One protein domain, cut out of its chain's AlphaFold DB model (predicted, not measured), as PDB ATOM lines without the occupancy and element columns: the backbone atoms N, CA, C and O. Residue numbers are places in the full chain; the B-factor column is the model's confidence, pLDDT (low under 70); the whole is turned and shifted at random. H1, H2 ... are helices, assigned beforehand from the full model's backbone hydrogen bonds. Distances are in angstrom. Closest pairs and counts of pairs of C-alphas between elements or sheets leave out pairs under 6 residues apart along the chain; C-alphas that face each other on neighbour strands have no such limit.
ATOM      1  N   ASP A   5      25.610  43.736 157.960       96.69
ATOM      2  CA  ASP A   5      26.698  44.687 158.212       96.69
ATOM      3  C   ASP A   5      27.242  44.570 159.637       96.69
ATOM      4  O   ASP A   5      28.456  44.610 159.837       96.69
ATOM      5  N   LYS A   6      26.368  44.328 160.625       97.00
ATOM      6  CA  LYS A   6      26.796  44.040 162.002       97.00
ATOM      7  C   LYS A   6      27.640  42.771 162.060       97.00
ATOM      8  O   LYS A   6      28.665  42.762 162.731       97.00
ATOM      9  N   ILE A   7      27.249  41.727 161.326       97.19
ATOM     10  CA  ILE A   7      28.014  40.473 161.246       97.19
ATOM     11  C   ILE A   7      29.378  40.718 160.591       97.19
ATOM     12  O   ILE A   7      30.399  40.320 161.140       97.19
ATOM     13  N   LYS A   8      29.428  41.434 159.462       96.62
ATOM     14  CA  LYS A   8      30.689  41.749 158.768       96.62
ATOM     15  C   LYS A   8      31.658  42.541 159.644       96.62
ATOM     16  O   LYS A   8      32.855  42.264 159.621       96.62
ATOM     17  N   ILE A   9      31.155  43.510 160.411       96.44
ATOM     18  CA  ILE A   9      31.979  44.258 161.364       96.44
ATOM     19  C   ILE A   9      32.434  43.334 162.496       96.44
ATOM     20  O   ILE A   9      33.619  43.284 162.798       96.44
ATOM     21  N   PHE A  10      31.535  42.551 163.093       96.56
ATOM     22  CA  PHE A  10      31.919  41.578 164.117       96.56
ATOM     23  C   PHE A  10      33.054  40.653 163.630       96.56
ATOM     24  O   PHE A  10      34.050  40.453 164.332       96.56
ATOM     25  N   ASP A  11      32.953  40.159 162.395       94.50
ATOM     26  CA  ASP A  11      33.939  39.280 161.763       94.50
ATOM     27  C   ASP A  11      35.274  39.970 161.473       94.50
ATOM     28  O   ASP A  11      36.328  39.345 161.632       94.50
ATOM     29  N   SER A  12      35.263  41.249 161.077       95.56
ATOM     30  CA  SER A  12      36.491  42.008 160.805       95.56
ATOM     31  C   SER A  12      37.354  42.150 162.063       95.56
ATOM     32  O   SER A  12      38.581  42.028 161.992       95.56
ATOM     33  N   TYR A  13      36.710  42.274 163.226       94.19
ATOM     34  CA  TYR A  13      37.346  42.258 164.546       94.19
ATOM     35  C   TYR A  13      37.455  40.853 165.155       94.19
ATOM     36  O   TYR A  13      38.002  40.694 166.244       94.19
ATOM     37  N   ARG A  14      36.986  39.805 164.464       92.00
ATOM     38  CA  ARG A  14      37.012  38.404 164.927       92.00
ATOM     39  C   ARG A  14      36.340  38.204 166.293       92.00
ATOM     40  O   ARG A  14      36.818  37.396 167.090       92.00
ATOM     41  N   GLY A  15      35.280  38.962 166.560       91.31
ATOM     42  CA  GLY A  15      34.558  38.954 167.834       91.31
ATOM     43  C   GLY A  15      35.250  39.690 168.988       91.31
ATOM     44  O   GLY A  15      34.715  39.709 170.095       91.31
ATOM     45  N   ASP A  16      36.396  40.341 168.756       91.75
ATOM     46  CA  ASP A  16      37.085  41.153 169.763       91.75
ATOM     47  C   ASP A  16      36.430  42.540 169.927       91.75
ATOM     48  O   ASP A  16      36.735  43.488 169.195       91.75
ATOM     49  N   ILE A  17      35.521  42.657 170.902       91.94
ATOM     50  CA  ILE A  17      34.808  43.911 171.197       91.94
ATOM     51  C   ILE A  17      35.754  45.030 171.651       91.94
ATOM     52  O   ILE A  17      35.519  46.200 171.341       91.94
ATOM     53  N   ASP A  18      36.852  44.688 172.331       91.75
ATOM     54  CA  ASP A  18      37.862  45.661 172.748       91.75
ATOM     55  C   ASP A  18      38.565  46.260 171.527       91.75
ATOM     56  O   ASP A  18      38.884  47.453 171.513       91.75
ATOM     57  N   GLY A  19      38.769  45.449 170.486       92.44
ATOM     58  CA  GLY A  19      39.257  45.893 169.185       92.44
ATOM     59  C   GLY A  19      38.357  46.974 168.586       92.44
ATOM     60  O   GLY A  19      38.834  48.075 168.294       92.44
ATOM     61  N   LEU A  20      37.048  46.714 168.497       93.12
ATOM     62  CA  LEU A  20      36.081  47.713 168.028       93.12
ATOM     63  C   LEU A  20      36.114  48.975 168.907       93.12
ATOM     64  O   LEU A  20      36.149  50.091 168.386       93.12
ATOM     65  N   ALA A  21      36.135  48.826 170.233       91.50
ATOM     66  CA  ALA A  21      36.106  49.956 171.160       91.50
ATOM     67  C   ALA A  21      37.327  50.879 170.998       91.50
ATOM     68  O   ALA A  21      37.180  52.107 170.947       91.50
ATOM     69  N   ARG A  22      38.528  50.300 170.879       93.06
ATOM     70  CA  ARG A  22      39.797  51.045 170.860       93.06
ATOM     71  C   ARG A  22      40.119  51.650 169.501       93.06
ATOM     72  O   ARG A  22      40.551  52.797 169.457       93.06
ATOM     73  N   VAL A  23      39.940  50.892 168.419       93.69
ATOM     74  CA  VAL A  23      40.422  51.294 167.083       93.69
ATOM     75  C   VAL A  23      39.326  51.396 166.027       93.69
ATOM     76  O   VAL A  23      39.602  51.881 164.934       93.69
ATOM     77  N   GLY A  24      38.094  50.989 166.342       91.50
ATOM     78  CA  GLY A  24      36.992  51.032 165.388       91.50
ATOM     79  C   GLY A  24      36.455  52.426 165.107       91.50
ATOM     80  O   GLY A  24      36.528  53.336 165.946       91.50
ATOM     81  N   HIS A  25      35.896  52.584 163.909       94.25
ATOM     82  CA  HIS A  25      35.340  53.850 163.455       94.25
ATOM     83  C   HIS A  25      34.038  54.184 164.196       94.25
ATOM     84  O   HIS A  25      33.263  53.305 164.574       94.25
ATOM     85  N   ASP A  26      33.747  55.476 164.357       93.31
ATOM     86  CA  ASP A  26      32.551  55.923 165.084       93.31
ATOM     87  C   ASP A  26      31.242  55.423 164.463       93.31
ATOM     88  O   ASP A  26      30.285  55.152 165.186       93.31
ATOM     89  N   PHE A  27      31.181  55.291 163.134       93.12
ATOM     90  CA  PHE A  27      29.991  54.762 162.465       93.12
ATOM     91  C   PHE A  27      29.796  53.262 162.738       93.12
ATOM     92  O   PHE A  27      28.658  52.824 162.870       93.12
ATOM     93  N   GLU A  28      30.884  52.493 162.881       93.44
ATOM     94  CA  GLU A  28      30.831  51.069 163.234       93.44
ATOM     95  C   GLU A  28      30.315  50.905 164.660       93.44
ATOM     96  O   GLU A  28      29.368  50.163 164.898       93.44
ATOM     97  N   LYS A  29      30.876  51.672 165.604       92.19
ATOM     98  CA  LYS A  29      30.468  51.672 167.017       92.19
ATOM     99  C   LYS A  29      28.987  52.002 167.189       92.19
ATOM    100  O   LYS A  29      28.296  51.335 167.947       92.19
ATOM    101  N   LYS A  30      28.492  53.006 166.456       93.50
ATOM    102  CA  LYS A  30      27.083  53.436 166.493       93.50
ATOM    103  C   LYS A  30      26.112  52.417 165.899       93.50
ATOM    104  O   LYS A  30      24.914  52.543 166.130       93.50
ATOM    105  N   LEU A  31      26.597  51.440 165.128       93.62
ATOM    106  CA  LEU A  31      25.739  50.421 164.535       93.62
ATOM    107  C   LEU A  31      25.250  49.408 165.580       93.62
ATOM    108  O   LEU A  31      24.155  48.870 165.431       93.62
ATOM    109  N   PHE A  32      26.036  49.146 166.629       93.00
ATOM    110  CA  PHE A  32      25.727  48.135 167.640       93.00
ATOM    111  C   PHE A  32      24.961  48.720 168.827       93.00
ATOM    112  O   PHE A  32      25.359  49.722 169.417       93.00
ATOM    113  N   ASN A  33      23.905  48.020 169.239       89.00
ATOM    114  CA  ASN A  33      23.301  48.199 170.554       89.00
ATOM    115  C   ASN A  33      24.068  47.384 171.610       89.00
ATOM    116  O   ASN A  33      24.784  46.441 171.271       89.00
ATOM    117  N   ASN A  34      23.841  47.685 172.895       79.94
ATOM    118  CA  ASN A  34      24.562  47.081 174.029       79.94
ATOM    119  C   ASN A  34      24.655  45.542 174.002       79.94
ATOM    120  O   ASN A  34      25.642  44.993 174.479       79.94
ATOM    121  N   ASN A  35      23.659  44.851 173.436       90.81
ATOM    122  CA  ASN A  35      23.611  43.385 173.420       90.81
ATOM    123  C   ASN A  35      23.953  42.759 172.061       90.81
ATOM    124  O   ASN A  35      24.154  41.549 171.997       90.81
ATOM    125  N   ASP A  36      24.036  43.540 170.979       95.25
ATOM    126  CA  ASP A  36      24.149  42.990 169.620       95.25
ATOM    127  C   ASP A  36      25.435  42.173 169.437       95.25
ATOM    128  O   ASP A  36      25.411  41.102 168.835       95.25
ATOM    129  N   TRP A  37      26.548  42.652 169.999       95.00
ATOM    130  CA  TRP A  37      27.838  41.965 169.910       95.00
ATOM    131  C   TRP A  37      27.809  40.598 170.594       95.00
ATOM    132  O   TRP A  37      28.246  39.600 170.027       95.00
ATOM    133  N   SER A  38      27.256  40.548 171.809       94.38
ATOM    134  CA  SER A  38      27.139  39.305 172.578       94.38
ATOM    135  C   SER A  38      26.151  38.329 171.937       94.38
ATOM    136  O   SER A  38      26.364  37.123 171.996       94.38
ATOM    137  N   LEU A  39      25.090  38.833 171.295       96.56
ATOM    138  CA  LEU A  39      24.140  38.002 170.551       96.56
ATOM    139  C   LEU A  39      24.794  37.343 169.334       96.56
ATOM    140  O   LEU A  39      24.639  36.140 169.151       96.56
ATOM    141  N   ILE A  40      25.551  38.104 168.534       97.62
ATOM    142  CA  ILE A  40      26.275  37.558 167.375       97.62
ATOM    143  C   ILE A  40      27.279  36.489 167.821       97.62
ATOM    144  O   ILE A  40      27.312  35.409 167.232       97.62
ATOM    145  N   ASP A  41      28.053  36.754 168.878       96.50
ATOM    146  CA  ASP A  41      28.984  35.766 169.435       96.50
ATOM    147  C   ASP A  41      28.254  34.496 169.904       96.50
ATOM    148  O   ASP A  41      28.644  33.382 169.554       96.50
ATOM    149  N   GLY A  42      27.130  34.660 170.611       97.12
ATOM    150  CA  GLY A  42      26.273  33.554 171.034       97.12
ATOM    151  C   GLY A  42      25.764  32.708 169.865       97.12
ATOM    152  O   GLY A  42      25.815  31.485 169.937       97.12
ATOM    153  N   PHE A  43      25.353  33.322 168.750       98.00
ATOM    154  CA  PHE A  43      24.920  32.579 167.560       98.00
ATOM    155  C   PHE A  43      26.035  31.733 166.953       98.00
ATOM    156  O   PHE A  43      25.797  30.583 166.583       98.00
ATOM    157  N   TYR A  44      27.262  32.253 166.892       97.19
ATOM    158  CA  TYR A  44      28.406  31.459 166.448       97.19
ATOM    159  C   TYR A  44      28.680  30.261 167.355       97.19
ATOM    160  O   TYR A  44      28.969  29.171 166.858       97.19
ATOM    161  N   GLN A  45      28.592  30.452 168.671       96.00
ATOM    162  CA  GLN A  45      28.783  29.375 169.640       96.00
ATOM    163  C   GLN A  45      27.691  28.310 169.512       96.00
ATOM    164  O   GLN A  45      28.001  27.120 169.454       96.00
ATOM    165  N   ASP A  46      26.432  28.734 169.405       97.38
ATOM    166  CA  ASP A  46      25.288  27.849 169.208       97.38
ATOM    167  C   ASP A  46      25.471  26.995 167.947       97.38
ATOM    168  O   ASP A  46      25.427  25.768 168.018       97.38
ATOM    169  N   ILE A  47      25.752  27.628 166.804       96.81
ATOM    170  CA  ILE A  47      25.966  26.940 165.521       96.81
ATOM    171  C   ILE A  47      27.135  25.954 165.608       96.81
ATOM    172  O   ILE A  47      27.057  24.857 165.057       96.81
ATOM    173  N   GLU A  48      28.202  26.294 166.328       94.62
ATOM    174  CA  GLU A  48      29.328  25.381 166.522       94.62
ATOM    175  C   GLU A  48      28.928  24.124 167.308       94.62
ATOM    176  O   GLU A  48      29.324  23.012 166.948       94.62
ATOM    177  N   LEU A  49      28.112  24.262 168.358       93.62
ATOM    178  CA  LEU A  49      27.592  23.114 169.109       93.62
ATOM    179  C   LEU A  49      26.688  22.229 168.241       93.62
ATOM    180  O   LEU A  49      26.764  20.998 168.340       93.62
ATOM    181  N   ILE A  50      25.877  22.840 167.373       93.81
ATOM    182  CA  ILE A  50      25.028  22.136 166.402       93.81
ATOM    183  C   ILE A  50      25.895  21.345 165.417       93.81
ATOM    184  O   ILE A  50      25.708  20.138 165.268       93.81
ATOM    185  N   ASN A  51      26.892  21.991 164.811       92.38
ATOM    186  CA  ASN A  51      27.796  21.370 163.839       92.38
ATOM    187  C   ASN A  51      28.577  20.200 164.442       92.38
ATOM    188  O   ASN A  51      28.748  19.155 163.815       92.38
ATOM    189  N   ARG A  52      28.990  20.327 165.706       89.25
ATOM    190  CA  ARG A  52      29.647  19.243 166.451       89.25
ATOM    191  C   ARG A  52      28.696  18.149 166.929       89.25
ATOM    192  O   ARG A  52      29.167  17.162 167.492       89.25
ATOM    193  N   ARG A  53      27.386  18.299 166.710       89.25
ATOM    194  CA  ARG A  53      26.333  17.375 167.163       89.25
ATOM    195  C   ARG A  53      26.334  17.186 168.687       89.25
ATOM    196  O   ARG A  53      26.077  16.090 169.177       89.25
ATOM    197  N   LEU A  54      26.647  18.254 169.426       90.06
ATOM    198  CA  LEU A  54      26.681  18.286 170.896       90.06
ATOM    199  C   LEU A  54      25.437  18.947 171.507       90.06
ATOM    200  O   LEU A  54      25.239  18.882 172.719       90.06
ATOM    201  N   ALA A  55      24.605  19.585 170.685       91.12
ATOM    202  CA  ALA A  55      23.364  20.214 171.114       91.12
ATOM    203  C   ALA A  55      22.205  19.203 171.175       91.12
ATOM    204  O   ALA A  55      22.013  18.398 170.263       91.12
ATOM    205  N   ALA A  56      21.402  19.271 172.239       93.38
ATOM    206  CA  ALA A  56      20.112  18.583 172.302       93.38
ATOM    207  C   ALA A  56      19.086  19.266 171.380       93.38
ATOM    208  O   ALA A  56      19.196  20.465 171.128       93.38
ATOM    209  N   GLN A  57      18.044  18.550 170.935       91.88
ATOM    210  CA  GLN A  57      17.065  19.118 169.993       91.88
ATOM    211  C   GLN A  57      16.400  20.398 170.516       91.88
ATOM    212  O   GLN A  57      16.297  21.375 169.787       91.88
ATOM    213  N   THR A  58      16.030  20.436 171.798       94.94
ATOM    214  CA  THR A  58      15.428  21.628 172.413       94.94
ATOM    215  C   THR A  58      16.352  22.845 172.364       94.94
ATOM    216  O   THR A  58      15.872  23.972 172.286       94.94
ATOM    217  N   TYR A  59      17.672  22.636 172.401       95.88
ATOM    218  CA  TYR A  59      18.655  23.704 172.237       95.88
ATOM    219  C   TYR A  59      18.670  24.211 170.795       95.88
ATOM    220  O   TYR A  59      18.633  25.415 170.576       95.88
ATOM    221  N   ILE A  60      18.667  23.295 169.820       95.44
ATOM    222  CA  ILE A  60      18.611  23.631 168.392       95.44
ATOM    223  C   ILE A  60      17.359  24.464 168.105       95.44
ATOM    224  O   ILE A  60      17.461  25.553 167.547       95.44
ATOM    225  N   ASP A  61      16.194  24.010 168.566       95.38
ATOM    226  CA  ASP A  61      14.923  24.716 168.385       95.38
ATOM    227  C   ASP A  61      14.984  26.139 168.966       95.38
ATOM    228  O   ASP A  61      14.544  27.100 168.330       95.38
ATOM    229  N   GLN A  62      15.583  26.292 170.151       96.81
ATOM    230  CA  GLN A  62      15.803  27.596 170.777       96.81
ATOM    231  C   GLN A  62      16.782  28.467 169.986       96.81
ATOM    232  O   GLN A  62      16.549  29.666 169.870       96.81
ATOM    233  N   THR A  63      17.859  27.907 169.435       97.00
ATOM    234  CA  THR A  63      18.796  28.644 168.574       97.00
ATOM    235  C   THR A  63      18.094  29.157 167.318       97.00
ATOM    236  O   THR A  63      18.219  30.338 167.004       97.00
ATOM    237  N   PHE A  64      17.296  28.326 166.638       96.69
ATOM    238  CA  PHE A  64      16.512  28.752 165.472       96.69
ATOM    239  C   PHE A  64      15.509  29.857 165.831       96.69
ATOM    240  O   PHE A  64      15.411  30.848 165.107       96.69
ATOM    241  N   ALA A  65      14.804  29.725 166.960       97.06
ATOM    242  CA  ALA A  65      13.887  30.755 167.447       97.06
ATOM    243  C   ALA A  65      14.621  32.074 167.740       97.06
ATOM    244  O   ALA A  65      14.235  33.121 167.231       97.06
ATOM    245  N   LYS A  66      15.744  32.022 168.470       96.94
ATOM    246  CA  LYS A  66      16.559  33.209 168.767       96.94
ATOM    247  C   LYS A  66      17.089  33.873 167.499       96.94
ATOM    248  O   LYS A  66      17.053  35.097 167.422       96.94
ATOM    249  N   LEU A  67      17.572  33.098 166.525       97.25
ATOM    250  CA  LEU A  67      18.011  33.630 165.235       97.25
ATOM    251  C   LEU A  67      16.855  34.355 164.542       97.25
ATOM    252  O   LEU A  67      17.016  35.504 164.149       97.25
ATOM    253  N   LYS A  68      15.674  33.735 164.462       96.50
ATOM    254  CA  LYS A  68      14.493  34.332 163.825       96.50
ATOM    255  C   LYS A  68      14.010  35.606 164.526       96.50
ATOM    256  O   LYS A  68      13.641  36.564 163.858       96.50
ATOM    257  N   ASP A  69      14.046  35.635 165.856       96.88
ATOM    258  CA  ASP A  69      13.568  36.773 166.650       96.88
ATOM    259  C   ASP A  69      14.535  37.968 166.632       96.88
ATOM    260  O   ASP A  69      14.134  39.105 166.887       96.88
ATOM    261  N   ASN A  70      15.824  37.727 166.363       97.25
ATOM    262  CA  ASN A  70      16.861  38.749 166.489       97.25
ATOM    263  C   ASN A  70      17.505  39.155 165.164       97.25
ATOM    264  O   ASN A  70      18.084  40.240 165.127       97.25
ATOM    265  N   CYS A  71      17.417  38.359 164.101       97.44
ATOM    266  CA  CYS A  71      18.024  38.624 162.793       97.44
ATOM    267  C   CYS A  71      16.997  39.131 161.771       97.44
ATOM    268  O   CYS A  71      15.814  38.819 161.855       97.44
ATOM    269  N   ASN A  72      17.461  39.909 160.790       96.44
ATOM    270  CA  ASN A  72      16.705  40.102 159.549       96.44
ATOM    271  C   ASN A  72      16.866  38.874 158.635       96.44
ATOM    272  O   ASN A  72      17.777  38.078 158.857       96.44
ATOM    273  N   ASP A  73      16.048  38.756 157.588       96.44
ATOM    274  CA  ASP A  73      16.063  37.589 156.687       96.44
ATOM    275  C   ASP A  73      17.465  37.285 156.128       96.44
ATOM    276  O   ASP A  73      17.947  36.162 156.226       96.44
ATOM    277  N   GLU A  74      18.182  38.306 155.647       97.81
ATOM    278  CA  GLU A  74      19.533  38.131 155.093       97.81
ATOM    279  C   GLU A  74      20.539  37.596 156.128       97.81
ATOM    280  O   GLU A  74      21.338  36.709 155.830       97.81
ATOM    281  N   SER A  75      20.524  38.121 157.356       97.50
ATOM    282  CA  SER A  75      21.422  37.649 158.421       97.50
ATOM    283  C   SER A  75      20.994  36.302 158.996       97.50
ATOM    284  O   SER A  75      21.854  35.515 159.389       97.50
ATOM    285  N   PHE A  76      19.693  36.010 159.010       97.69
ATOM    286  CA  PHE A  76      19.167  34.695 159.352       97.69
ATOM    287  C   PHE A  76      19.696  33.645 158.371       97.69
ATOM    288  O   PHE A  76      20.359  32.698 158.796       97.69
ATOM    289  N   ASP A  77      19.513  33.866 157.068       96.44
ATOM    290  CA  ASP A  77      20.015  32.982 156.011       96.44
ATOM    291  C   ASP A  77      21.535  32.824 156.085       96.44
ATOM    292  O   ASP A  77      22.069  31.723 155.924       96.44
ATOM    293  N   TRP A  78      22.247  33.913 156.394       97.00
ATOM    294  CA  TRP A  78      23.694  33.890 156.572       97.00
ATOM    295  C   TRP A  78      24.127  32.936 157.692       97.00
ATOM    296  O   TRP A  78      25.036  32.130 157.484       97.00
ATOM    297  N   PHE A  79      23.485  33.003 158.864       97.56
ATOM    298  CA  PHE A  79      23.801  32.141 160.007       97.56
ATOM    299  C   PHE A  79      23.398  30.693 159.762       97.56
ATOM    300  O   PHE A  79      24.190  29.780 159.988       97.56
ATOM    301  N   ILE A  80      22.188  30.471 159.261       95.94
ATOM    302  CA  ILE A  80      21.687  29.132 158.970       95.94
ATOM    303  C   ILE A  80      22.546  28.443 157.899       95.94
ATOM    304  O   ILE A  80      22.863  27.261 158.026       95.94
ATOM    305  N   GLY A  81      23.056  29.192 156.916       95.25
ATOM    306  CA  GLY A  81      24.024  28.699 155.935       95.25
ATOM    307  C   GLY A  81      25.372  28.247 156.523       95.25
ATOM    308  O   GLY A  81      26.157  27.611 155.817       95.25
ATOM    309  N   LYS A  82      25.664  28.543 157.798       95.56
ATOM    310  CA  LYS A  82      26.842  28.031 158.525       95.56
ATOM    311  C   LYS A  82      26.589  26.700 159.233       95.56
ATOM    312  O   LYS A  82      27.556  26.092 159.697       95.56
ATOM    313  N   ILE A  83      25.338  26.253 159.328       94.88
ATOM    314  CA  ILE A  83      25.006  24.947 159.894       94.88
ATOM    315  C   ILE A  83      25.362  23.868 158.862       94.88
ATOM    316  O   ILE A  83      24.889  23.871 157.722       94.88
ATOM    317  N   GLU A  84      26.231  22.938 159.251       91.81
ATOM    318  CA  GLU A  84      26.682  21.847 158.396       91.81
ATOM    319  C   GLU A  84      25.488  20.973 157.996       91.81
ATOM    320  O   GLU A  84      24.649  20.614 158.820       91.81
ATOM    321  N   HIS A  85      25.411  20.636 156.708       92.31
ATOM    322  CA  HIS A  85      24.311  19.870 156.119       92.31
ATOM    323  C   HIS A  85      22.916  20.513 156.220       92.31
ATOM    324  O   HIS A  85      21.945  19.837 155.897       92.31
TER     325      HIS A  85
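Overview. This is residues 5 to 85 of the 205 residues of an uncharacterized protein of Flavobacterium cyanobacteriorum (UniProt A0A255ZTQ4). The longest helix, H4, forms a helical hairpin with H5, and short H6 folds back beside it; short H1, H2 and H3 gather loosely at the other end, where H4 begins. The 81 printed residues hold six named helices, H1 to H6 in order, and no named strand: all helix. The whole is compact, with a radius of gyration of the C-alphas of 13.4 A, and elongated, spanning 40 by 22 by 20 A.

Along the chain. H4, residues 36 to 51, runs 22.7 A from C-alpha 36 at (24.149, 42.990, 169.620). H5, residues 57 to 70, runs 19.9 A. H6 is residues 73 to 80, ending at (21.687, 29.132, 158.970); H1 is 5 to 12, H2 17 to 23, H3 26 to 31.

Arrangement. H4 touches H5 with residues 43 to 50 alone, opposite ways at a shallow 31 degrees; the closest C-alphas, Asp 46 and Thr 63, are 6.6 A apart. Every O i to N i+4 pair in the six helices is within hydrogen-bond range.

Size, cuts and confidence. The printed part has no cut, its links are tight, and no printed residue is under pLDDT 70.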